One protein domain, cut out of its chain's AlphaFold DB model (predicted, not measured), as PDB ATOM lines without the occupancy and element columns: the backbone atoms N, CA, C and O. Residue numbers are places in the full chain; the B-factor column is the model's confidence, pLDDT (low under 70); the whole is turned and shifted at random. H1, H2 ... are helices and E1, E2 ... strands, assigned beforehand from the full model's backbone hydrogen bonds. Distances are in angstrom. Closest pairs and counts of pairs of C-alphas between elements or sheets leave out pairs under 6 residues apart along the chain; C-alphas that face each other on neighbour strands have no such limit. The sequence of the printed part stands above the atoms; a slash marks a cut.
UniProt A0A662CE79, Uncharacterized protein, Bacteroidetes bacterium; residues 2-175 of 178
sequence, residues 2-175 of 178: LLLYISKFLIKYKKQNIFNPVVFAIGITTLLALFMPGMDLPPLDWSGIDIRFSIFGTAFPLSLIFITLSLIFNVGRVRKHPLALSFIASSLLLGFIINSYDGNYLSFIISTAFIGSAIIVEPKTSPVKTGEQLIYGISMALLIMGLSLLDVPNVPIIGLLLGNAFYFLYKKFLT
ATOM      1  N   LEU A   2      38.625  -5.510  33.772       64.06
ATOM      2  CA  LEU A   2      39.573  -6.539  33.294       64.06
ATOM      3  C   LEU A   2      38.943  -7.944  33.139       64.06
ATOM      4  O   LEU A   2      39.081  -8.565  32.091       64.06
ATOM      5  N   LEU A   3      38.172  -8.412  34.130       62.50
ATOM      6  CA  LEU A   3      37.514  -9.731  34.094       62.50
ATOM      7  C   LEU A   3      36.465  -9.880  32.974       62.50
ATOM      8  O   LEU A   3      36.306 -10.973  32.436       62.50
ATOM      9  N   LEU A   4      35.800  -8.790  32.565       60.09
ATOM     10  CA  LEU A   4      34.883  -8.799  31.412       60.09
ATOM     11  C   LEU A   4      35.651  -9.051  30.111       60.09
ATOM     12  O   LEU A   4      35.223  -9.853  29.279       60.09
ATOM     13  N   TYR A   5      36.808  -8.403  29.952       57.62
ATOM     14  CA  TYR A   5      37.695  -8.629  28.813       57.62
ATOM     15  C   TYR A   5      38.285 -10.043  28.841       57.62
ATOM     16  O   TYR A   5      38.258 -10.728  27.819       57.62
ATOM     17  N   ILE A   6      38.718 -10.533  30.006       61.66
ATOM     18  CA  ILE A   6      39.219 -11.907  30.156       61.66
ATOM     19  C   ILE A   6      38.133 -12.918  29.768       61.66
ATOM     20  O   ILE A   6      38.375 -13.779  28.924       61.66
ATOM     21  N   SER A   7      36.905 -12.783  30.272       56.59
ATOM     22  CA  SER A   7      35.824 -13.695  29.887       56.59
ATOM     23  C   SER A   7      35.506 -13.637  28.398       56.59
ATOM     24  O   SER A   7      35.305 -14.675  27.772       56.59
ATOM     25  N   LYS A   8      35.424 -12.431  27.828       55.84
ATOM     26  CA  LYS A   8      34.991 -12.230  26.442       55.84
ATOM     27  C   LYS A   8      36.056 -12.625  25.424       55.84
ATOM     28  O   LYS A   8      35.700 -12.932  24.285       55.84
ATOM     29  N   PHE A   9      37.338 -12.605  25.787       56.75
ATOM     30  CA  PHE A   9      38.439 -12.854  24.853       56.75
ATOM     31  C   PHE A   9      39.246 -14.119  25.154       56.75
ATOM     32  O   PHE A   9      39.625 -14.790  24.195       56.75
ATOM     33  N   LEU A  10      39.444 -14.487  26.422       59.78
ATOM     34  CA  LEU A  10      40.311 -15.604  26.826       59.78
ATOM     35  C   LEU A  10      39.534 -16.879  27.179       59.78
ATOM     36  O   LEU A  10      40.025 -17.977  26.932       59.78
ATOM     37  N   ILE A  11      38.299 -16.770  27.679       61.44
ATOM     38  CA  ILE A  11      37.500 -17.943  28.081       61.44
ATOM     39  C   ILE A  11      36.594 -18.384  26.934       61.44
ATOM     40  O   ILE A  11      35.364 -18.272  26.959       61.44
ATOM     41  N   LYS A  12      37.246 -18.884  25.884       66.56
ATOM     42  CA  LYS A  12      36.595 -19.447  24.703       66.56
ATOM     43  C   LYS A  12      36.968 -20.907  24.543       66.56
ATOM     44  O   LYS A  12      38.139 -21.265  24.592       66.56
ATOM     45  N   TYR A  13      35.980 -21.733  24.233       59.78
ATOM     46  CA  TYR A  13      36.201 -23.091  23.752       59.78
ATOM     47  C   TYR A  13      35.702 -23.197  22.315       59.78
ATOM     48  O   TYR A  13      34.567 -22.828  22.025       59.78
ATOM     49  N   LYS A  14      36.561 -23.646  21.389       59.44
ATOM     50  CA  LYS A  14      36.248 -23.726  19.946       59.44
ATOM     51  C   LYS A  14      35.607 -22.431  19.388       59.44
ATOM     52  O   LYS A  14      34.620 -22.478  18.662       59.44
ATOM     53  N   LYS A  15      36.162 -21.260  19.742       67.50
ATOM     54  CA  LYS A  15      35.667 -19.906  19.373       67.50
ATOM     55  C   LYS A  15      34.284 -19.521  19.943       67.50
ATOM     56  O   LYS A  15      33.714 -18.516  19.519       67.50
ATOM     57  N   GLN A  16      33.752 -20.268  20.911       70.19
ATOM     58  CA  GLN A  16      32.481 -19.983  21.585       70.19
ATOM     59  C   GLN A  16      32.712 -19.637  23.061       70.19
ATOM     60  O   GLN A  16      33.548 -20.256  23.717       70.19
ATOM     61  N   ASN A  17      31.980 -18.651  23.583       77.62
ATOM     62  CA  ASN A  17      32.057 -18.280  24.998       77.62
ATOM     63  C   ASN A  17      31.377 -19.361  25.848       77.62
ATOM     64  O   ASN A  17      30.232 -19.721  25.567       77.62
ATOM     65  N   ILE A  18      32.086 -19.851  26.869       79.69
ATOM     66  CA  ILE A  18      31.570 -20.860  27.810       79.69
ATOM     67  C   ILE A  18      30.569 -20.231  28.779       79.69
ATOM     68  O   ILE A  18      29.549 -20.833  29.107       79.69
ATOM     69  N   PHE A  19      30.865 -19.005  29.198       83.06
ATOM     70  CA  PHE A  19      30.065 -18.229  30.131       83.06
ATOM     71  C   PHE A  19      29.526 -16.978  29.448       83.06
ATOM     72  O   PHE A  19      30.122 -16.452  28.504       83.06
ATOM     73  N   ASN A  20      28.421 -16.466  29.977       82.94
ATOM     74  CA  ASN A  20      28.037 -15.084  29.742       82.94
ATOM     75  C   ASN A  20      29.122 -14.172  30.370       82.94
ATOM     76  O   ASN A  20      29.445 -14.373  31.543       82.94
ATOM     77  N   PRO A  21      29.704 -13.199  29.640       80.94
ATOM     78  CA  PRO A  21      30.794 -12.373  30.161       80.94
ATOM     79  C   PRO A  21      30.447 -11.601  31.435       80.94
ATOM     80  O   PRO A  21      31.296 -11.473  32.317       80.94
ATOM     81  N   VAL A  22      29.208 -11.116  31.546       82.50
ATOM     82  CA  VAL A  22      28.722 -10.397  32.733       82.50
ATOM     83  C   VAL A  22      28.624 -11.358  33.913       82.50
ATOM     84  O   VAL A  22      29.158 -11.069  34.982       82.50
ATOM     85  N   VAL A  23      28.033 -12.536  33.690       87.50
ATOM     86  CA  VAL A  23      27.944 -13.597  34.707       87.50
ATOM     87  C   VAL A  23      29.331 -14.017  35.176       87.50
ATOM     88  O   VAL A  23      29.555 -14.159  36.373       87.50
ATOM     89  N   PHE A  24      30.284 -14.181  34.258       87.75
ATOM     90  CA  PHE A  24      31.652 -14.528  34.618       87.75
ATOM     91  C   PHE A  24      32.313 -13.439  35.460       87.75
ATOM     92  O   PHE A  24      32.872 -13.732  36.513       87.75
ATOM     93  N   ALA A  25      32.243 -12.181  35.025       86.25
ATOM     94  CA  ALA A  25      32.894 -11.089  35.732       86.25
ATOM     95  C   ALA A  25      32.321 -10.903  37.141       86.25
ATOM     96  O   ALA A  25      33.091 -10.867  38.100       86.25
ATOM     97  N   ILE A  26      30.994 -10.832  37.278       87.50
ATOM     98  CA  ILE A  26      30.344 -10.676  38.585       87.50
ATOM     99  C   ILE A  26      30.561 -11.931  39.433       87.50
ATOM    100  O   ILE A  26      30.912 -11.815  40.604       87.50
ATOM    101  N   GLY A  27      30.428 -13.126  38.854       90.06
ATOM    102  CA  GLY A  27      30.558 -14.388  39.577       90.06
ATOM    103  C   GLY A  27      31.958 -14.608  40.136       90.06
ATOM    104  O   GLY A  27      32.102 -14.882  41.321       90.06
ATOM    105  N   ILE A  28      33.003 -14.404  39.330       90.31
ATOM    106  CA  ILE A  28      34.389 -14.514  39.808       90.31
ATOM    107  C   ILE A  28      34.708 -13.437  40.840       90.31
ATOM    108  O   ILE A  28      35.330 -13.746  41.849       90.31
ATOM    109  N   THR A  29      34.260 -12.197  40.632       89.44
ATOM    110  CA  THR A  29      34.466 -11.124  41.622       89.44
ATOM    111  C   THR A  29      33.783 -11.468  42.948       89.44
ATOM    112  O   THR A  29      34.387 -11.305  43.998       89.44
ATOM    113  N   THR A  30      32.564 -12.014  42.901       90.81
ATOM    114  CA  THR A  30      31.833 -12.484  44.090       90.81
ATOM    115  C   THR A  30      32.605 -13.595  44.800       90.81
ATOM    116  O   THR A  30      32.796 -13.524  46.007       90.81
ATOM    117  N   LEU A  31      33.098 -14.596  44.062       90.06
ATOM    118  CA  LEU A  31      33.888 -15.683  44.643       90.06
ATOM    119  C   LEU A  31      35.186 -15.169  45.273       90.06
ATOM    120  O   LEU A  31      35.519 -15.584  46.373       90.06
ATOM    121  N   LEU A  32      35.899 -14.253  44.615       89.19
ATOM    122  CA  LEU A  32      37.114 -13.653  45.171       89.19
ATOM    123  C   LEU A  32      36.817 -12.861  46.449       89.19
ATOM    124  O   LEU A  32      37.534 -13.030  47.429       89.19
ATOM    125  N   ALA A  33      35.739 -12.075  46.470       89.69
ATOM    126  CA  ALA A  33      35.335 -11.300  47.643       89.69
ATOM    127  C   ALA A  33      35.018 -12.180  48.868       89.69
ATOM    128  O   ALA A  33      35.268 -11.768  49.994       89.69
ATOM    129  N   LEU A  34      34.550 -13.418  48.666       87.25
ATOM    130  CA  LEU A  34      34.330 -14.374  49.761       87.25
ATOM    131  C   LEU A  34      35.628 -14.854  50.432       87.25
ATOM    132  O   LEU A  34      35.592 -15.270  51.587       87.25
ATOM    133  N   PHE A  35      36.761 -14.818  49.726       87.19
ATOM    134  CA  PHE A  35      38.050 -15.314  50.230       87.19
ATOM    135  C   PHE A  35      39.088 -14.207  50.464       87.19
ATOM    136  O   PHE A  35      40.115 -14.460  51.092       87.19
ATOM    137  N   MET A  36      38.847 -12.992  49.964       87.81
ATOM    138  CA  MET A  36      39.753 -11.852  50.081       87.81
ATOM    139  C   MET A  36      39.183 -10.815  51.058       87.81
ATOM    140  O   MET A  36      38.294 -10.049  50.684       87.81
ATOM    141  N   PRO A  37      39.690 -10.749  52.302       80.56
ATOM    142  CA  PRO A  37      39.230  -9.756  53.264       80.56
ATOM    143  C   PRO A  37      39.501  -8.331  52.752       80.56
ATOM    144  O   PRO A  37      40.585  -8.039  52.248       80.56
ATOM    145  N   GLY A  38      38.507  -7.448  52.885       83.06
ATOM    146  CA  GLY A  38      38.566  -6.054  52.422       83.06
ATOM    147  C   GLY A  38      38.100  -5.822  50.980       83.06
ATOM    148  O   GLY A  38      38.155  -4.691  50.505       83.06
ATOM    149  N   MET A  39      37.646  -6.865  50.279       87.81
ATOM    150  CA  MET A  39      37.020  -6.730  48.965       87.81
ATOM    151  C   MET A  39      35.495  -6.691  49.103       87.81
ATOM    152  O   MET A  39      34.890  -7.642  49.595       87.81
ATOM    153  N   ASP A  40      34.872  -5.611  48.631       86.62
ATOM    154  CA  ASP A  40      33.414  -5.494  48.631       86.62
ATOM    155  C   ASP A  40      32.770  -6.427  47.599       86.62
ATOM    156  O   ASP A  40      33.308  -6.679  46.511       86.62
ATOM    157  N   LEU A  41      31.571  -6.916  47.928       86.56
ATOM    158  CA  LEU A  41      30.761  -7.677  46.986       86.56
ATOM    159  C   LEU A  41      30.386  -6.789  45.793       86.56
ATOM    160  O   LEU A  41      29.934  -5.657  45.985       86.56
ATOM    161  N   PRO A  42      30.527  -7.283  44.548       85.00
ATOM    162  CA  PRO A  42      30.092  -6.518  43.394       85.00
ATOM    163  C   PRO A  42      28.577  -6.303  43.487       85.00
ATOM    164  O   PRO A  42      27.847  -7.276  43.718       85.00
ATOM    165  N   PRO A  43      28.092  -5.065  43.285       78.69
ATOM    166  CA  PRO A  43      26.669  -4.791  43.338       78.69
ATOM    167  C   PRO A  43      25.970  -5.551  42.213       78.69
ATOM    168  O   PRO A  43      26.333  -5.435  41.038       78.69
ATOM    169  N   LEU A  44      24.946  -6.321  42.574       75.12
ATOM    170  CA  LEU A  44      24.019  -6.899  41.615       75.12
ATOM    171  C   LEU A  44      22.924  -5.878  41.321       75.12
ATOM    172  O   LEU A  44      21.782  -6.025  41.753       75.12
ATOM    173  N   ASP A  45      23.306  -4.796  40.648       66.88
ATOM    174  CA  ASP A  45      22.368  -3.721  40.382       66.88
ATOM    175  C   ASP A  45      21.551  -3.994  39.114       66.88
ATOM    176  O   ASP A  45      22.000  -3.794  37.983       66.88
ATOM    177  N   TRP A  46      20.323  -4.463  39.327       66.56
ATOM    178  CA  TRP A  46      19.289  -4.559  38.301       66.56
ATOM    179  C   TRP A  46      18.387  -3.317  38.269       66.56
ATOM    180  O   TRP A  46      17.323  -3.373  37.660       66.56
ATOM    181  N   SER A  47      18.761  -2.197  38.898       57.41
ATOM    182  CA  SER A  47      17.952  -0.964  38.955       57.41
ATOM    183  C   SER A  47      17.530  -0.462  37.575       57.41
ATOM    184  O   SER A  47      16.400  -0.008  37.404       57.41
ATOM    185  N   GLY A  48      18.377  -0.637  36.556       60.72
ATOM    186  CA  GLY A  48      18.038  -0.338  35.160       60.72
ATOM    187  C   GLY A  48      16.869  -1.168  34.604       60.72
ATOM    188  O   GLY A  48      16.250  -0.787  33.613       60.72
ATOM    189  N   ILE A  49      16.543  -2.289  35.248       64.31
ATOM    190  CA  ILE A  49      15.409  -3.162  34.942       64.31
ATOM    191  C   ILE A  49      14.166  -2.747  35.751       64.31
ATOM    192  O   ILE A  49      13.052  -3.003  35.318       64.31
ATOM    193  N   ASP A  50      14.288  -2.046  36.877       66.06
ATOM    194  CA  ASP A  50      13.126  -1.582  37.658       66.06
ATOM    195  C   ASP A  50      12.764  -0.110  37.372       66.06
ATOM    196  O   ASP A  50      12.142   0.569  38.186       66.06
ATOM    197  N   ILE A  51      13.141   0.406  36.195       76.62
ATOM    198  CA  ILE A  51      12.728   1.742  35.751       76.62
ATOM    199  C   ILE A  51      11.218   1.724  35.489       76.62
ATOM    200  O   ILE A  51      10.737   1.101  34.534       76.62
ATOM    201  N   ARG A  52      10.470   2.433  36.338       80.75
ATOM    202  CA  ARG A  52       9.009   2.537  36.270       80.75
ATOM    203  C   ARG A  52       8.585   3.901  35.744       80.75
ATOM    204  O   ARG A  52       9.013   4.930  36.256       80.75
ATOM    205  N   PHE A  53       7.696   3.898  34.758       79.56
ATOM    206  CA  PHE A  53       7.028   5.099  34.266       79.56
ATOM    207  C   PHE A  53       5.589   5.105  34.759       79.56
ATOM    208  O   PHE A  53       4.916   4.077  34.732       79.56
ATOM    209  N   SER A  54       5.104   6.263  35.199       78.81
ATOM    210  CA  SER A  54       3.686   6.414  35.514       78.81
ATOM    211  C   SER A  54       2.902   6.537  34.212       78.81
ATOM    212  O   SER A  54       3.037   7.525  33.489       78.81
ATOM    213  N   ILE A  55       2.103   5.520  33.895       78.50
ATOM    214  CA  ILE A  55       1.182   5.507  32.759       78.50
ATOM    215  C   ILE A  55      -0.222   5.374  33.349       78.50
ATOM    216  O   ILE A  55      -0.502   4.424  34.078       78.50
ATOM    217  N   PHE A  56      -1.091   6.356  33.095       81.06
ATOM    218  CA  PHE A  56      -2.439   6.429  33.685       81.06
ATOM    219  C   PHE A  56      -2.454   6.300  35.223       81.06
ATOM    220  O   PHE A  56      -3.327   5.656  35.795       81.06
ATOM    221  N   GLY A  57      -1.455   6.874  35.906       79.19
ATOM    222  CA  GLY A  57      -1.339   6.807  37.369       79.19
ATOM    223  C   GLY A  57      -0.844   5.464  37.915       79.19
ATOM    224  O   GLY A  57      -0.708   5.320  39.126       79.19
ATOM    225  N   THR A  58      -0.534   4.495  37.047       78.75
ATOM    226  CA  THR A  58       0.035   3.199  37.433       78.75
ATOM    227  C   THR A  58       1.519   3.161  37.082       78.75
ATOM    228  O   THR A  58       1.911   3.479  35.960       78.75
ATOM    229  N   ALA A  59       2.359   2.761  38.037       80.12
ATOM    230  CA  ALA A  59       3.793   2.596  37.821       80.12
ATOM    231  C   ALA A  59       4.061   1.338  36.978       80.12
ATOM    232  O   ALA A  59       4.069   0.220  37.494       80.12
ATOM    233  N   PHE A  60       4.274   1.522  35.678       80.94
ATOM    234  CA  PHE A  60       4.548   0.445  34.736       80.94
ATOM    235  C   PHE A  60       6.063   0.256  34.544       80.94
ATOM    236  O   PHE A  60       6.754   1.215  34.182       80.94
ATOM    237  N   PRO A  61       6.610  -0.953  34.754       83.88
ATOM    238  CA  PRO A  61       8.032  -1.223  34.570       83.88
ATOM    239  C   PRO A  61       8.370  -1.321  33.076       83.88
ATOM    240  O   PRO A  61       7.963  -2.258  32.385       83.88
ATOM    241  N   LEU A  62       9.142  -0.359  32.561       84.50
ATOM    242  CA  LEU A  62       9.475  -0.269  31.132       84.50
ATOM    243  C   LEU A  62      10.278  -1.485  30.644       84.50
ATOM    244  O   LEU A  62      10.176  -1.897  29.487       84.50
ATOM    245  N   SER A  63      11.046  -2.093  31.543       87.62
ATOM    246  CA  SER A  63      11.815  -3.306  31.276       87.62
ATOM    247  C   SER A  63      10.970  -4.473  30.786       87.62
ATOM    248  O   SER A  63      11.476  -5.253  29.984       87.62
ATOM    249  N   LEU A  64       9.693  -4.581  31.181       87.50
ATOM    250  CA  LEU A  64       8.818  -5.652  30.701       87.50
ATOM    251  C   LEU A  64       8.697  -5.636  29.180       87.50
ATOM    252  O   LEU A  64       8.655  -6.704  28.573       87.50
ATOM    253  N   ILE A  65       8.704  -4.457  28.554       89.19
ATOM    254  CA  ILE A  65       8.668  -4.337  27.094       89.19
ATOM    255  C   ILE A  65       9.930  -4.965  26.501       89.19
ATOM    256  O   ILE A  65       9.841  -5.857  25.660       89.19
ATOM    257  N   PHE A  66      11.109  -4.568  26.980       90.19
ATOM    258  CA  PHE A  66      12.384  -5.089  26.478       90.19
ATOM    259  C   PHE A  66      12.576  -6.580  26.767       90.19
ATOM    260  O   PHE A  66      13.062  -7.311  25.906       90.19
ATOM    261  N   ILE A  67      12.155  -7.052  27.941       92.31
ATOM    262  CA  ILE A  67      12.181  -8.469  28.323       92.31
ATOM    263  C   ILE A  67      11.260  -9.274  27.409       92.31
ATOM    264  O   ILE A  67      11.673 -10.304  26.883       92.31
ATOM    265  N   THR A  68      10.041  -8.790  27.162       92.31
ATOM    266  CA  THR A  68       9.077  -9.453  26.271       92.31
ATOM    267  C   THR A  68       9.601  -9.501  24.840       92.31
ATOM    268  O   THR A  68       9.592 -10.559  24.212       92.31
ATOM    269  N   LEU A  69      10.141  -8.388  24.333       93.06
ATOM    270  CA  LEU A  69      10.774  -8.339  23.015       93.06
ATOM    271  C   LEU A  69      11.980  -9.283  22.931       93.06
ATOM    272  O   LEU A  69      12.123  -9.995  21.937       93.06
ATOM    273  N   SER A  70      12.824  -9.348  23.964       92.50
ATOM    274  CA  SER A  70      13.938 -10.303  24.020       92.50
ATOM    275  C   SER A  70      13.421 -11.741  23.995       92.50
ATOM    276  O   SER A  70      13.899 -12.556  23.205       92.50
ATOM    277  N   LEU A  71      12.401 -12.049  24.799       93.94
ATOM    278  CA  LEU A  71      11.807 -13.378  24.868       93.94
ATOM    279  C   LEU A  71      11.197 -13.804  23.530       93.94
ATOM    280  O   LEU A  71      11.356 -14.957  23.158       93.94
ATOM    281  N   ILE A  72      10.546 -12.909  22.789       94.56
ATOM    282  CA  ILE A  72       9.945 -13.234  21.485       94.56
ATOM    283  C   ILE A  72      11.017 -13.310  20.392       94.56
ATOM    284  O   ILE A  72      11.134 -14.316  19.693       94.56
ATOM    285  N   PHE A  73      11.821 -12.258  20.237       93.75
ATOM    286  CA  PHE A  73      12.705 -12.111  19.081       93.75
ATOM    287  C   PHE A  73      14.088 -12.714  19.306       93.75
ATOM    288  O   PHE A  73      14.565 -13.480  18.469       93.75
ATOM    289  N   ASN A  74      14.754 -12.386  20.415       90.50
ATOM    290  CA  ASN A  74      16.129 -12.826  20.657       90.50
ATOM    291  C   ASN A  74      16.175 -14.327  20.971       90.50
ATOM    292  O   ASN A  74      16.872 -15.086  20.293       90.50
ATOM    293  N   VAL A  75      15.368 -14.776  21.936       92.75
ATOM    294  CA  VAL A  75      15.280 -16.194  22.318       92.75
ATOM    295  C   VAL A  75      14.745 -17.047  21.164       92.75
ATOM    296  O   VAL A  75      15.266 -18.144  20.924       92.75
ATOM    297  N   GLY A  76      13.772 -16.530  20.405       90.69
ATOM    298  CA  GLY A  76      13.246 -17.176  19.202       90.69
ATOM    299  C   GLY A  76      14.295 -17.330  18.108       90.69
ATOM    300  O   GLY A  76      14.495 -18.434  17.593       90.69
ATOM    301  N   ARG A  77      15.060 -16.270  17.821       90.94
ATOM    302  CA  ARG A  77      16.162 -16.298  16.848       90.94
ATOM    303  C   ARG A  77      17.193 -17.379  17.168       90.94
ATOM    304  O   ARG A  77      17.682 -18.036  16.250       90.94
ATOM    305  N   VAL A  78      17.536 -17.573  18.442       90.31
ATOM    306  CA  VAL A  78      18.506 -18.605  18.856       90.31
ATOM    307  C   VAL A  78      17.868 -19.958  19.184       90.31
ATOM    308  O   VAL A  78      18.588 -20.882  19.557       90.31
ATOM    309  N   ARG A  79      16.546 -20.102  19.007       91.56
ATOM    310  CA  ARG A  79      15.769 -21.335  19.237       91.56
ATOM    311  C   ARG A  79      15.914 -21.900  20.660       91.56
ATOM    312  O   ARG A  79      15.997 -23.115  20.845       91.56
ATOM    313  N   LYS A  80      15.935 -21.022  21.669       94.12
ATOM    314  CA  LYS A  80      16.098 -21.392  23.091       94.12
ATOM    315  C   LYS A  80      14.863 -21.117  23.956       94.12
ATOM    316  O   LYS A  80      14.978 -20.951  25.167       94.12
ATOM    317  N   HIS A  81      13.669 -21.072  23.357       95.69
ATOM    318  CA  HIS A  81      12.426 -20.911  24.122       95.69
ATOM    319  C   HIS A  81      12.223 -22.006  25.178       95.69
ATOM    320  O   HIS A  81      11.898 -21.642  26.306       95.69
ATOM    321  N   PRO A  82      12.448 -23.306  24.887       96.94
ATOM    322  CA  PRO A  82      12.308 -24.349  25.901       96.94
ATOM    323  C   PRO A  82      13.192 -24.097  27.128       96.94
ATOM    324  O   PRO A  82      12.723 -24.216  28.256       96.94
ATOM    325  N   LEU A  83      14.443 -23.680  26.915       96.56
ATOM    326  CA  LEU A  83      15.381 -23.315  27.981       96.56
ATOM    327  C   LEU A  83      14.863 -22.139  28.821       96.56
ATOM    328  O   LEU A  83      14.770 -22.239  30.041       96.56
ATOM    329  N   ALA A  84      14.520 -21.029  28.161       96.75
ATOM    330  CA  ALA A  84      14.081 -19.807  28.823       96.75
ATOM    331  C   ALA A  84      12.788 -20.027  29.617       96.75
ATOM    332  O   ALA A  84      12.706 -19.665  30.787       96.75
ATOM    333  N   LEU A  85      11.786 -20.652  28.995       97.56
ATOM    334  CA  LEU A  85      10.473 -20.859  29.601       97.56
ATOM    335  C   LEU A  85      10.520 -21.872  30.741       97.56
ATOM    336  O   LEU A  85       9.907 -21.623  31.775       97.56
ATOM    337  N   SER A  86      11.264 -22.974  30.596       98.12
ATOM    338  CA  SER A  86      11.420 -23.940  31.693       98.12
ATOM    339  C   SER A  86      12.124 -23.321  32.896       98.12
ATOM    340  O   SER A  86      11.679 -23.530  34.021       98.12
ATOM    341  N   PHE A  87      13.155 -22.500  32.672       97.69
ATOM    342  CA  PHE A  87      13.809 -21.748  33.737       97.69
ATOM    343  C   PHE A  87      12.857 -20.757  34.421       97.69
ATOM    344  O   PHE A  87      12.752 -20.773  35.647       97.69
ATOM    345  N   ILE A  88      12.158 -19.917  33.648       97.31
ATOM    346  CA  ILE A  88      11.242 -18.896  34.186       97.31
ATOM    347  C   ILE A  88      10.121 -19.568  34.976       97.31
ATOM    348  O   ILE A  88       9.926 -19.244  36.143       97.31
ATOM    349  N   ALA A  89       9.422 -20.533  34.376       97.62
ATOM    350  CA  ALA A  89       8.308 -21.220  35.021       97.62
ATOM    351  C   ALA A  89       8.749 -21.934  36.306       97.62
ATOM    352  O   ALA A  89       8.099 -21.784  37.336       97.62
ATOM    353  N   SER A  90       9.878 -22.650  36.270       97.94
ATOM    354  CA  SER A  90      10.394 -23.352  37.452       97.94
ATOM    355  C   SER A  90      10.823 -22.379  38.545       97.94
ATOM    356  O   SER A  90      10.500 -22.596  39.705       97.94
ATOM    357  N   SER A  91      11.504 -21.286  38.196       96.25
ATOM    358  CA  SER A  91      11.951 -20.286  39.175       96.25
ATOM    359  C   SER A  91      10.771 -19.575  39.837       96.25
ATOM    360  O   SER A  91      10.784 -19.374  41.048       96.25
ATOM    361  N   LEU A  92       9.725 -19.247  39.071       95.38
ATOM    362  CA  LEU A  92       8.504 -18.651  39.613       95.38
ATOM    363  C   LEU A  92       7.734 -19.640  40.503       95.38
ATOM    364  O   LEU A  92       7.274 -19.264  41.582       95.38
ATOM    365  N   LEU A  93       7.619 -20.904  40.090       95.88
ATOM    366  CA  LEU A  93       6.985 -21.951  40.894       95.88
ATOM    367  C   LEU A  93       7.745 -22.177  42.210       95.88
ATOM    368  O   LEU A  93       7.142 -22.224  43.275       95.88
ATOM    369  N   LEU A  94       9.071 -22.290  42.148       94.38
ATOM    370  CA  LEU A  94       9.905 -22.486  43.331       94.38
ATOM    371  C   LEU A  94       9.853 -21.262  44.252       94.38
ATOM    372  O   LEU A  94       9.668 -21.425  45.455       94.38
ATOM    373  N   GLY A  95       9.944 -20.048  43.700       91.44
ATOM    374  CA  GLY A  95       9.791 -18.808  44.465       91.44
ATOM    375  C   GLY A  95       8.436 -18.713  45.172       91.44
ATOM    376  O   GLY A  95       8.361 -18.174  46.273       91.44
ATOM    377  N   PHE A  96       7.382 -19.297  44.587       90.75
ATOM    378  CA  PHE A  96       6.059 -19.395  45.218       90.75
ATOM    379  C   PHE A  96       6.079 -20.321  46.423       90.75
ATOM    380  O   PHE A  96       5.586 -19.956  47.482       90.75
ATOM    381  N   ILE A  97       6.695 -21.493  46.275       90.38
ATOM    382  CA  ILE A  97       6.757 -22.515  47.324       90.38
ATOM    383  C   ILE A  97       7.472 -22.001  48.581       90.38
ATOM    384  O   ILE A  97       7.076 -22.361  49.686       90.38
ATOM    385  N   ILE A  98       8.503 -21.165  48.428       87.69
ATOM    386  CA  ILE A  98       9.291 -20.652  49.561       87.69
ATOM    387  C   ILE A  98       8.943 -19.211  49.964       87.69
ATOM    388  O   ILE A  98       9.699 -18.592  50.707       87.69
ATOM    389  N   ASN A  99       7.835 -18.662  49.459       85.25
ATOM    390  CA  ASN A  99       7.395 -17.287  49.722       85.25
ATOM    391  C   ASN A  99       8.453 -16.205  49.414       85.25
ATOM    392  O   ASN A  99       8.482 -15.148  50.040       85.25
ATOM    393  N   SER A 100       9.290 -16.399  48.386       80.50
ATOM    394  CA  SER A 100      10.257 -15.375  47.932       80.50
ATOM    395  C   SER A 100       9.607 -14.104  47.371       80.50
ATOM    396  O   SER A 100      10.308 -13.165  47.002       80.50
ATOM    397  N   TYR A 101       8.281 -14.079  47.252       74.94
ATOM    398  CA  TYR A 101       7.518 -12.927  46.782       74.94
ATOM    399  C   TYR A 101       7.223 -11.895  47.874       74.94
ATOM    400  O   TYR A 101       6.778 -10.792  47.534       74.94
ATOM    401  N   ASP A 102       7.463 -12.222  49.149       65.12
ATOM    402  CA  ASP A 102       7.163 -11.342  50.276       65.12
ATOM    403  C   ASP A 102       8.017 -10.064  50.200       65.12
ATOM    404  O   ASP A 102       9.235 -10.072  50.367       65.12
ATOM    405  N   GLY A 103       7.364  -8.944  49.876       68.50
ATOM    406  CA  GLY A 103       7.965  -7.610  49.784       68.50
ATOM    407  C   GLY A 103       7.854  -6.965  48.399       68.50
ATOM    408  O   GLY A 103       7.369  -5.839  48.297       68.50
ATOM    409  N   ASN A 104       8.265  -7.644  47.319       78.50
ATOM    410  CA  ASN A 104       8.207  -7.077  45.958       78.50
ATOM    411  C   ASN A 104       8.125  -8.148  44.854       78.50
ATOM    412  O   ASN A 104       9.081  -8.414  44.118       78.50
ATOM    413  N   TYR A 105       6.936  -8.735  44.713       83.94
ATOM    414  CA  TYR A 105       6.657  -9.784  43.731       83.94
ATOM    415  C   TYR A 105       6.959  -9.369  42.280       83.94
ATOM    416  O   TYR A 105       7.458 -10.179  41.497       83.94
ATOM    417  N   LEU A 106       6.703  -8.106  41.914       84.44
ATOM    418  CA  LEU A 106       6.975  -7.602  40.566       84.44
ATOM    419  C   LEU A 106       8.467  -7.627  40.250       84.44
ATOM    420  O   LEU A 106       8.845  -8.133  39.195       84.44
ATOM    421  N   SER A 107       9.319  -7.139  41.151       83.94
ATOM    422  CA  SER A 107      10.765  -7.121  40.909       83.94
ATOM    423  C   SER A 107      11.343  -8.538  40.829       83.94
ATOM    424  O   SER A 107      12.233  -8.779  40.008       83.94
ATOM    425  N   PHE A 108      10.794  -9.503  41.579       86.69
ATOM    426  CA  PHE A 108      11.166 -10.916  41.444       86.69
ATOM    427  C   PHE A 108      10.783 -11.489  40.070       86.69
ATOM    428  O   PHE A 108      11.620 -12.100  39.398       86.69
ATOM    429  N   ILE A 109       9.543 -11.258  39.617       90.00
ATOM    430  CA  ILE A 109       9.061 -11.714  38.302       90.00
ATOM    431  C   ILE A 109       9.905 -11.104  37.180       90.00
ATOM    432  O   ILE A 109      10.369 -11.822  36.293       90.00
ATOM    433  N   ILE A 110      10.140  -9.794  37.236       90.19
ATOM    434  CA  ILE A 110      10.916  -9.049  36.241       90.19
ATOM    435  C   ILE A 110      12.359  -9.559  36.188       90.19
ATOM    436  O   ILE A 110      12.861  -9.851  35.103       90.19
ATOM    437  N   SER A 111      13.012  -9.731  37.341       89.06
ATOM    438  CA  SER A 111      14.392 -10.233  37.410       89.06
ATOM    439  C   SER A 111      14.498 -11.659  36.870       89.06
ATOM    440  O   SER A 111      15.381 -11.962  36.067       89.06
ATOM    441  N   THR A 112      13.555 -12.527  37.242       92.44
ATOM    442  CA  THR A 112      13.487 -13.912  36.755       92.44
ATOM    443  C   THR A 112      13.286 -13.958  35.241       92.44
ATOM    444  O   THR A 112      14.002 -14.672  34.532       92.44
ATOM    445  N   ALA A 113      12.351 -13.161  34.721       93.88
ATOM    446  CA  ALA A 113      12.077 -13.072  33.293       93.88
ATOM    447  C   ALA A 113      13.270 -12.495  32.516       93.88
ATOM    448  O   ALA A 113      13.597 -12.987  31.432       93.88
ATOM    449  N   PHE A 114      13.966 -11.499  33.066       92.06
ATOM    450  CA  PHE A 114      15.196 -10.963  32.490       92.06
ATOM    451  C   PHE A 114      16.301 -12.022  32.413       92.06
ATOM    452  O   PHE A 114      16.872 -12.243  31.342       92.06
ATOM    453  N   ILE A 115      16.568 -12.738  33.508       92.25
ATOM    454  CA  ILE A 115      17.578 -13.803  33.527       92.25
ATOM    455  C   ILE A 115      17.232 -14.886  32.499       92.25
ATOM    456  O   ILE A 115      18.098 -15.300  31.722       92.25
ATOM    457  N   GLY A 116      15.965 -15.300  32.452       93.31
ATOM    458  CA  GLY A 116      15.478 -16.324  31.535       93.31
ATOM    459  C   GLY A 116      15.525 -15.921  30.060       93.31
ATOM    460  O   GLY A 116      15.817 -16.753  29.205       93.31
ATOM    461  N   SER A 117      15.263 -14.653  29.747       92.88
ATOM    462  CA  SER A 117      15.163 -14.168  28.362       92.88
ATOM    463  C   SER A 117      16.472 -13.622  27.792       92.88
ATOM    464  O   SER A 117      16.672 -13.674  26.579       92.88
ATOM    465  N   ALA A 118      17.359 -13.084  28.628       89.69
ATOM    466  CA  ALA A 118      18.580 -12.420  28.177       89.69
ATOM    467  C   ALA A 118      19.844 -13.180  28.586       89.69
ATOM    468  O   ALA A 118      20.744 -13.354  27.770       89.69
ATOM    469  N   ILE A 119      19.914 -13.668  29.827       89.94
ATOM    470  CA  ILE A 119      21.185 -14.106  30.414       89.94
ATOM    471  C   ILE A 119      21.452 -15.595  30.183       89.94
ATOM    472  O   ILE A 119      22.501 -15.949  29.640       89.94
ATOM    473  N   ILE A 120      20.516 -16.474  30.557       91.56
ATOM    474  CA  ILE A 120      20.694 -17.938  30.464       91.56
ATOM    475  C   ILE A 120      20.785 -18.425  29.008       91.56
ATOM    476  O   ILE A 120      21.397 -19.448  28.707       91.56
ATOM    477  N   VAL A 121      20.200 -17.658  28.089       89.88
ATOM    478  CA  VAL A 121      20.128 -17.939  26.651       89.88
ATOM    479  C   VAL A 121      21.427 -17.555  25.923       89.88
ATOM    480  O   VAL A 121      21.722 -18.120  24.863       89.88
ATOM    481  N   GLU A 122      22.229 -16.641  26.477       83.69
ATOM    482  CA  GLU A 122      23.388 -16.041  25.802       83.69
ATOM    483  C   GLU A 122      24.553 -17.015  25.513       83.69
ATOM    484  O   GLU A 122      25.077 -16.990  24.391       83.69
ATOM    485  N   PRO A 123      24.980 -17.903  26.438       77.12
ATOM    486  CA  PRO A 123      26.112 -18.789  26.181       77.12
ATOM    487  C   PRO A 123      25.817 -19.729  25.010       77.12
ATOM    488  O   PRO A 123      24.866 -20.515  25.029       77.12
ATOM    489  N   LYS A 124      26.662 -19.702  23.973       72.06
ATOM    490  CA  LYS A 124      26.543 -20.627  22.828       72.06
ATOM    491  C   LYS A 124      26.787 -22.085  23.225       72.06
ATOM    492  O   LYS A 124      26.389 -22.990  22.501       72.06
ATOM    493  N   THR A 125      27.417 -22.292  24.376       70.38
ATOM    494  CA  THR A 125      27.683 -23.590  24.989       70.38
ATOM    495  C   THR A 125      26.481 -24.207  25.691       70.38
ATOM    496  O   THR A 125      26.586 -25.375  26.040       70.38
ATOM    497  N   SER A 126      25.363 -23.494  25.878       80.88
ATOM    498  CA  SER A 126      24.145 -24.068  26.467       80.88
ATOM    499  C   SER A 126      23.500 -25.122  25.534       80.88
ATOM    500  O   SER A 126      23.805 -25.150  24.334       80.88
ATOM    501  N   PRO A 127      22.609 -25.995  26.042       86.62
ATOM    502  CA  PRO A 127      22.022 -27.078  25.251       86.62
ATOM    503  C   PRO A 127      21.235 -26.593  24.035       86.62
ATOM    504  O   PRO A 127      20.586 -25.547  24.058       86.62
ATOM    505  N   VAL A 128      21.280 -27.403  22.973       87.75
ATOM    506  CA  VAL A 128      20.587 -27.140  21.700       87.75
ATOM    507  C   VAL A 128      19.336 -28.005  21.562       87.75
ATOM    508  O   VAL A 128      18.326 -27.526  21.053       87.75
ATOM    509  N   LYS A 129      19.359 -29.256  22.040       90.75
ATOM    510  CA  LYS A 129      18.203 -30.158  21.958       90.75
ATOM    511  C   LYS A 129      17.119 -29.740  22.947       90.75
ATOM    512  O   LYS A 129      17.421 -29.492  24.108       90.75
ATOM    513  N   THR A 130      15.860 -29.746  22.513       93.19
ATOM    514  CA  THR A 130      14.702 -29.338  23.329       93.19
ATOM    515  C   THR A 130      14.648 -30.038  24.689       93.19
ATOM    516  O   THR A 130      14.501 -29.365  25.702       93.19
ATOM    517  N   GLY A 131      14.830 -31.363  24.739       92.75
ATOM    518  CA  GLY A 131      14.824 -32.104  26.006       92.75
ATOM    519  C   GLY A 131      15.950 -31.682  26.958       92.75
ATOM    520  O   GLY A 131      15.706 -31.429  28.132       92.75
ATOM    521  N   GLU A 132      17.169 -31.514  26.438       93.25
ATOM    522  CA  GLU A 132      18.310 -31.034  27.229       93.25
ATOM    523  C   GLU A 132      18.103 -29.588  27.702       93.25
ATOM    524  O   GLU A 132      18.488 -29.245  28.815       93.25
ATOM    525  N   GLN A 133      17.471 -28.743  26.882       95.38
ATOM    526  CA  GLN A 133      17.129 -27.370  27.251       95.38
ATOM    527  C   GLN A 133      16.149 -27.316  28.428       95.38
ATOM    528  O   GLN A 133      16.362 -26.523  29.341       95.38
ATOM    529  N   LEU A 134      15.111 -28.159  28.418       97.06
ATOM    530  CA  LEU A 134      14.143 -28.247  29.516       97.06
ATOM    531  C   LEU A 134      14.819 -28.693  30.816       97.06
ATOM    532  O   LEU A 134      14.684 -28.031  31.842       97.06
ATOM    533  N   ILE A 135      15.594 -29.782  30.757       95.50
ATOM    534  CA  ILE A 135      16.316 -30.314  31.921       95.50
ATOM    535  C   ILE A 135      17.276 -29.260  32.472       95.50
ATOM    536  O   ILE A 135      17.316 -29.036  33.681       95.50
ATOM    537  N   TYR A 136      18.020 -28.583  31.598       95.12
ATOM    538  CA  TYR A 136      18.954 -27.543  32.008       95.12
ATOM    539  C   TYR A 136      18.244 -26.358  32.663       95.12
ATOM    540  O   TYR A 136      18.665 -25.933  33.733       95.12
ATOM    541  N   GLY A 137      17.153 -25.850  32.080       96.75
ATOM    542  CA  GLY A 137      16.398 -24.736  32.657       96.75
ATOM    543  C   GLY A 137      15.834 -25.055  34.046       96.75
ATOM    544  O   GLY A 137      15.992 -24.250  34.965       96.75
ATOM    545  N   ILE A 138      15.262 -26.249  34.231       97.62
ATOM    546  CA  ILE A 138      14.757 -26.720  35.535       97.62
ATOM    547  C   ILE A 138      15.906 -26.881  36.539       97.62
ATOM    548  O   ILE A 138      15.830 -26.374  37.657       97.62
ATOM    549  N   SER A 139      16.995 -27.542  36.137       96.38
ATOM    550  CA  SER A 139      18.162 -27.775  37.004       96.38
ATOM    551  C   SER A 139      18.794 -26.463  37.464       96.38
ATOM    552  O   SER A 139      19.199 -26.330  38.614       96.38
ATOM    553  N   MET A 140      18.837 -25.471  36.576       95.88
ATOM    554  CA  MET A 140      19.313 -24.126  36.875       95.88
ATOM    555  C   MET A 140      18.445 -23.415  37.912       95.88
ATOM    556  O   MET A 140      18.985 -22.813  38.837       95.88
ATOM    557  N   ALA A 141      17.120 -23.501  37.781       96.88
ATOM    558  CA  ALA A 141      16.195 -22.933  38.757       96.88
ATOM    559  C   ALA A 141      16.363 -23.591  40.138       96.88
ATOM    560  O   ALA A 141      16.458 -22.891  41.143       96.88
ATOM    561  N   LEU A 142      16.484 -24.923  40.181       96.62
ATOM    562  CA  LEU A 142      16.731 -25.675  41.416       96.62
ATOM    563  C   LEU A 142      18.071 -25.312  42.062       96.62
ATOM    564  O   LEU A 142      18.133 -25.131  43.273       96.62
ATOM    565  N   LEU A 143      19.136 -25.176  41.268       96.31
ATOM    566  CA  LEU A 143      20.456 -24.787  41.762       96.31
ATOM    567  C   LEU A 143      20.435 -23.381  42.372       96.31
ATOM    568  O   LEU A 143      20.939 -23.190  43.474       96.31
ATOM    569  N   ILE A 144      19.848 -22.408  41.670       94.50
ATOM    570  CA  ILE A 144      19.712 -21.036  42.178       94.50
ATOM    571  C   ILE A 144      18.879 -21.040  43.459       94.50
ATOM    572  O   ILE A 144      19.281 -20.422  44.436       94.50
ATOM    573  N   MET A 145      17.774 -21.783  43.495       93.19
ATOM    574  CA  MET A 145      16.961 -21.909  44.700       93.19
ATOM    575  C   MET A 145      17.761 -22.491  45.875       93.19
ATOM    576  O   MET A 145      17.802 -21.901  46.950       93.19
ATOM    577  N   GLY A 146      18.452 -23.612  45.663       93.81
ATOM    578  CA  GLY A 146      19.272 -24.249  46.693       93.81
ATOM    579  C   GLY A 146      20.371 -23.330  47.228       93.81
ATOM    580  O   GLY A 146      20.575 -23.267  48.433       93.81
ATOM    581  N   LEU A 147      21.034 -22.567  46.355       93.56
ATOM    582  CA  LEU A 147      22.024 -21.565  46.762       93.56
ATOM    583  C   LEU A 147      21.389 -20.387  47.517       93.56
ATOM    584  O   LEU A 147      22.013 -19.850  48.427       93.56
ATOM    585  N   SER A 148      20.158 -20.003  47.166       90.50
ATOM    586  CA  SER A 148      19.415 -18.956  47.875       90.50
ATOM    587  C   SER A 148      19.085 -19.362  49.306       90.50
ATOM    588  O   SER A 148      19.157 -18.523  50.191       90.50
ATOM    589  N   LEU A 149      18.759 -20.636  49.539       90.69
ATOM    590  CA  LEU A 149      18.502 -21.175  50.880       90.69
ATOM    591  C   LEU A 149      19.765 -21.255  51.755       90.69
ATOM    592  O   LEU A 149      19.659 -21.471  52.957       90.69
ATOM    593  N   LEU A 150      20.949 -21.117  51.154       92.44
ATOM    594  CA  LEU A 150      22.245 -21.096  51.837       92.44
ATOM    595  C   LEU A 150      22.788 -19.667  52.019       92.44
ATOM    596  O   LEU A 150      23.963 -19.511  52.344       92.44
ATOM    597  N   ASP A 151      21.972 -18.642  51.746       88.81
ATOM    598  CA  ASP A 151      22.335 -17.221  51.837       88.81
ATOM    599  C   ASP A 151      23.610 -16.846  51.052       88.81
ATOM    600  O   ASP A 151      24.374 -15.952  51.424       88.81
ATOM    601  N   VAL A 152      23.861 -17.526  49.927       90.06
ATOM    602  CA  VAL A 152      25.022 -17.242  49.072       90.06
ATOM    603  C   VAL A 152      24.849 -15.867  48.407       90.06
ATOM    604  O   VAL A 152      23.818 -15.616  47.787       90.06
ATOM    605  N   PRO A 153      25.837 -14.956  48.437       89.12
ATOM    606  CA  PRO A 153      25.695 -13.669  47.763       89.12
ATOM    607  C   PRO A 153      25.627 -13.828  46.240       89.12
ATOM    608  O   PRO A 153      26.234 -14.725  45.651       89.12
ATOM    609  N   ASN A 154      24.909 -12.916  45.576       90.25
ATOM    610  CA  ASN A 154      24.746 -12.896  44.118       90.25
ATOM    611  C   ASN A 154      24.282 -14.247  43.537       90.25
ATOM    612  O   ASN A 154      24.718 -14.652  42.453       90.25
ATOM    613  N   VAL A 155      23.368 -14.920  44.253       91.81
ATOM    614  CA  VAL A 155      22.836 -16.260  43.954       91.81
ATOM    615  C   VAL A 155      22.615 -16.518  42.461       91.81
ATOM    616  O   VAL A 155      23.144 -17.514  41.956       91.81
ATOM    617  N   PRO A 156      21.894 -15.661  41.698       90.69
ATOM    618  CA  PRO A 156      21.564 -16.000  40.320       90.69
ATOM    619  C   PRO A 156      22.809 -16.084  39.434       90.69
ATOM    620  O   PRO A 156      22.891 -16.928  38.544       90.69
ATOM    621  N   ILE A 157      23.809 -15.245  39.709       91.62
ATOM    622  CA  ILE A 157      25.072 -15.211  38.975       91.62
ATOM    623  C   ILE A 157      25.932 -16.421  39.314       91.62
ATOM    624  O   ILE A 157      26.443 -17.068  38.400       91.62
ATOM    625  N   ILE A 158      26.077 -16.749  40.599       92.50
ATOM    626  CA  ILE A 158      26.844 -17.924  41.027       92.50
ATOM    627  C   ILE A 158      26.204 -19.201  40.484       92.50
ATOM    628  O   ILE A 158      26.904 -20.034  39.907       92.50
ATOM    629  N   GLY A 159      24.877 -19.316  40.559       93.50
ATOM    630  CA  GLY A 159      24.141 -20.428  39.967       93.50
ATOM    631  C   GLY A 159      24.397 -20.548  38.465       93.50
ATOM    632  O   GLY A 159      24.768 -21.622  37.992       93.50
ATOM    633  N   LEU A 160      24.273 -19.453  37.703       92.25
ATOM    634  CA  LEU A 160      24.562 -19.428  36.258       92.25
ATOM    635  C   LEU A 160      26.011 -19.790  35.937       92.25
ATOM    636  O   LEU A 160      26.262 -20.482  34.949       92.25
ATOM    637  N   LEU A 161      26.967 -19.331  36.739       92.06
ATOM    638  CA  LEU A 161      28.374 -19.667  36.564       92.06
ATOM    639  C   LEU A 161      28.596 -21.171  36.762       92.06
ATOM    640  O   LEU A 161      29.140 -21.831  35.876       92.06
ATOM    641  N   LEU A 162      28.124 -21.718  37.884       92.38
ATOM    642  CA  LEU A 162      28.267 -23.133  38.223       92.38
ATOM    643  C   LEU A 162      27.557 -24.032  37.214       92.38
ATOM    644  O   LEU A 162      28.165 -24.976  36.720       92.38
ATOM    645  N   GLY A 163      26.314 -23.723  36.847       92.00
ATOM    646  CA  GLY A 163      25.555 -24.526  35.891       92.00
ATOM    647  C   GLY A 163      26.159 -24.530  34.487       92.00
ATOM    648  O   GLY A 163      26.292 -25.596  33.881       92.00
ATOM    649  N   ASN A 164      26.625 -23.374  33.998       90.75
ATOM    650  CA  ASN A 164      27.341 -23.301  32.720       90.75
ATOM    651  C   ASN A 164      28.650 -24.108  32.768       90.75
ATOM    652  O   ASN A 164      28.971 -24.809  31.807       90.75
ATOM    653  N   ALA A 165      29.396 -24.038  33.880       89.50
ATOM    654  CA  ALA A 165      30.624 -24.809  34.067       89.50
ATOM    655  C   ALA A 165      30.335 -26.317  34.087       89.50
ATOM    656  O   ALA A 165      30.975 -27.073  33.356       89.50
ATOM    657  N   PHE A 166      29.339 -26.747  34.862       89.81
ATOM    658  CA  PHE A 166      28.946 -28.151  34.978       89.81
ATOM    659  C   PHE A 166      28.495 -28.723  33.637       89.81
ATOM    660  O   PHE A 166      28.972 -29.780  33.229       89.81
ATOM    661  N   TYR A 167      27.631 -28.013  32.908       88.94
ATOM    662  CA  TYR A 167      27.166 -28.469  31.598       88.94
ATOM    663  C   TYR A 167      28.296 -28.506  30.566       88.94
ATOM    664  O   TYR A 167      28.376 -29.439  29.765       88.94
ATOM    665  N   PHE A 168      29.216 -27.540  30.609       87.12
ATOM    666  CA  PHE A 168      30.409 -27.566  29.769       87.12
ATOM    667  C   PHE A 168      31.280 -28.801  30.042       87.12
ATOM    668  O   PHE A 168      31.686 -29.482  29.097       87.12
ATOM    669  N   LEU A 169      31.539 -29.116  31.316       87.00
ATOM    670  CA  LEU A 169      32.298 -30.304  31.714       87.00
ATOM    671  C   LEU A 169      31.564 -31.590  31.312       87.00
ATOM    672  O   LEU A 169      32.173 -32.465  30.698       87.00
ATOM    673  N   TYR A 170      30.255 -31.669  31.561       86.81
ATOM    674  CA  TYR A 170      29.408 -32.789  31.153       86.81
ATOM    675  C   TYR A 170      29.523 -33.057  29.648       86.81
ATOM    676  O   TYR A 170      29.844 -34.166  29.225       86.81
ATOM    677  N   LYS A 171      29.364 -32.018  28.826       83.56
ATOM    678  CA  LYS A 171      29.475 -32.136  27.370       83.56
ATOM    679  C   LYS A 171      30.879 -32.535  26.918       83.56
ATOM    680  O   LYS A 171      31.029 -33.244  25.932       83.56
ATOM    681  N   LYS A 172      31.923 -32.072  27.609       79.94
ATOM    682  CA  LYS A 172      33.313 -32.381  27.248       79.94
ATOM    683  C   LYS A 172      33.694 -33.827  27.571       79.94
ATOM    684  O   LYS A 172      34.393 -34.440  26.772       79.94
ATOM    685  N   PHE A 173      33.282 -34.337  28.731       79.38
ATOM    686  CA  PHE A 173      33.772 -35.612  29.262       79.38
ATOM    687  C   PHE A 173      32.802 -36.782  29.081       79.38
ATOM    688  O   PHE A 173      33.255 -37.903  28.886       79.38
ATOM    689  N   LEU A 174      31.488 -36.543  29.123       67.56
ATOM    690  CA  LEU A 174      30.471 -37.606  29.097       67.56
ATOM    691  C   LEU A 174      29.807 -37.780  27.724       67.56
ATOM    692  O   LEU A 174      29.208 -38.813  27.456       67.56
ATOM    693  N   THR A 175      29.929 -36.792  26.835       64.44
ATOM    694  CA  THR A 175      29.463 -36.873  25.439       64.44
ATOM    695  C   THR A 175      30.540 -36.341  24.490       64.44
ATOM    696  O   THR A 175      30.362 -35.274  23.895       64.44
TER     697      THR A 175
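What this domain is: This is residues 2 to 175 of the 178 residues of an uncharacterized protein of Bacteroidetes bacterium (UniProt A0A662CE79). Seven helices pack one on the next: H3, H5 and H4 form an up-and-down bundle, H6 packs on H4, H7 crosses from H6 to H2, and H1 packs on H2 as a small helical hairpin. A strand hairpin, E1 and E2, lies at one far end, joined to H2 by a long stretch without a named element, residues 36 to 51. The printed part has 174 residues, in the order H1, H2, E1, E2, H3 to H7; the two strands are antiparallel and the class is mostly helix. It is compact, with a radius of gyration of the C-alphas of 16.4 A, and spans 54 by 44 by 32 A.

How they stand to each other: H1, residues 2 to 9, touches residues 21 to 25 of H2, residues 21 to 35, as a hairpin at a steep tilt of 42 degrees; the closest C-alphas, of Leu 3 and Ala 25, are 5.1 A apart. E1, residues 52 to 55, and E2, residues 58 to 61, form a hairpin, with N 53 and O 60 at 2.9 A and N 60 and O 53 at 2.8 A. H3, residues 63 to 77, and H4, residues 81 to 97, are a helical hairpin that touches by residues 71 to 75 and 81 to 84, closest at the C-alphas of Val 75 and His 81, 5.8 A. H5, residues 105 to 119, touches H4 at a shallow tilt of 26 degrees, opposite ways, with the C-alphas of Ala 84 and Gly 116 closest at 4.6 A. H5 touches H3 too, the same way at 29 degrees, a shallow tilt, the C-alphas of Leu 71 and Ser 117 being closest at 4.9 A. H4, the hub, also touches H6, residues 130 to 148, with the C-alphas of Phe 87 and Gly 137 closest at 4.1 A. Residues 140 to 148 of H6 touch residues 155 to 163 of H7, residues 155 to 173, closest at the C-alphas of Ile 144 and Gly 159, 5.0 A. Residues 157 to 161 of H7 touch H2, only just about perpendicular at 73 degrees, with the C-alphas of Gly 27 and Ile 158 closest at 5.3 A. Each O i to N i+4 pair is within hydrogen-bond range in H1, H4, H5, H6 and H7, against 10 of 11 in H2 and 9 of 11 in H3.

Where its parts are: H1 begins at C-alpha 2, (39.573, -6.539, 33.294), and is 10.6 A long; H2 is 21.5 A. E1 is 9.1 A and E2 9.6 A. H3 is 19.9 A, H4 23.9 A, H5 20.2 A and H6 27.1 A. H7, 26.6 A, ends at C-alpha 173, (33.772, -35.612, 29.262).

The domain as a whole: The C-alphas farthest apart, of Phe 56 and Phe 173, are 55.7 A apart. The printed part has no cut. The links from H1 to H2 and from H2 to E1 are long. The mean pLDDT of the printed part is 85.1; residues 2 to 15, 45 to 50, 102 to 103 and 174 to 175 are under 70.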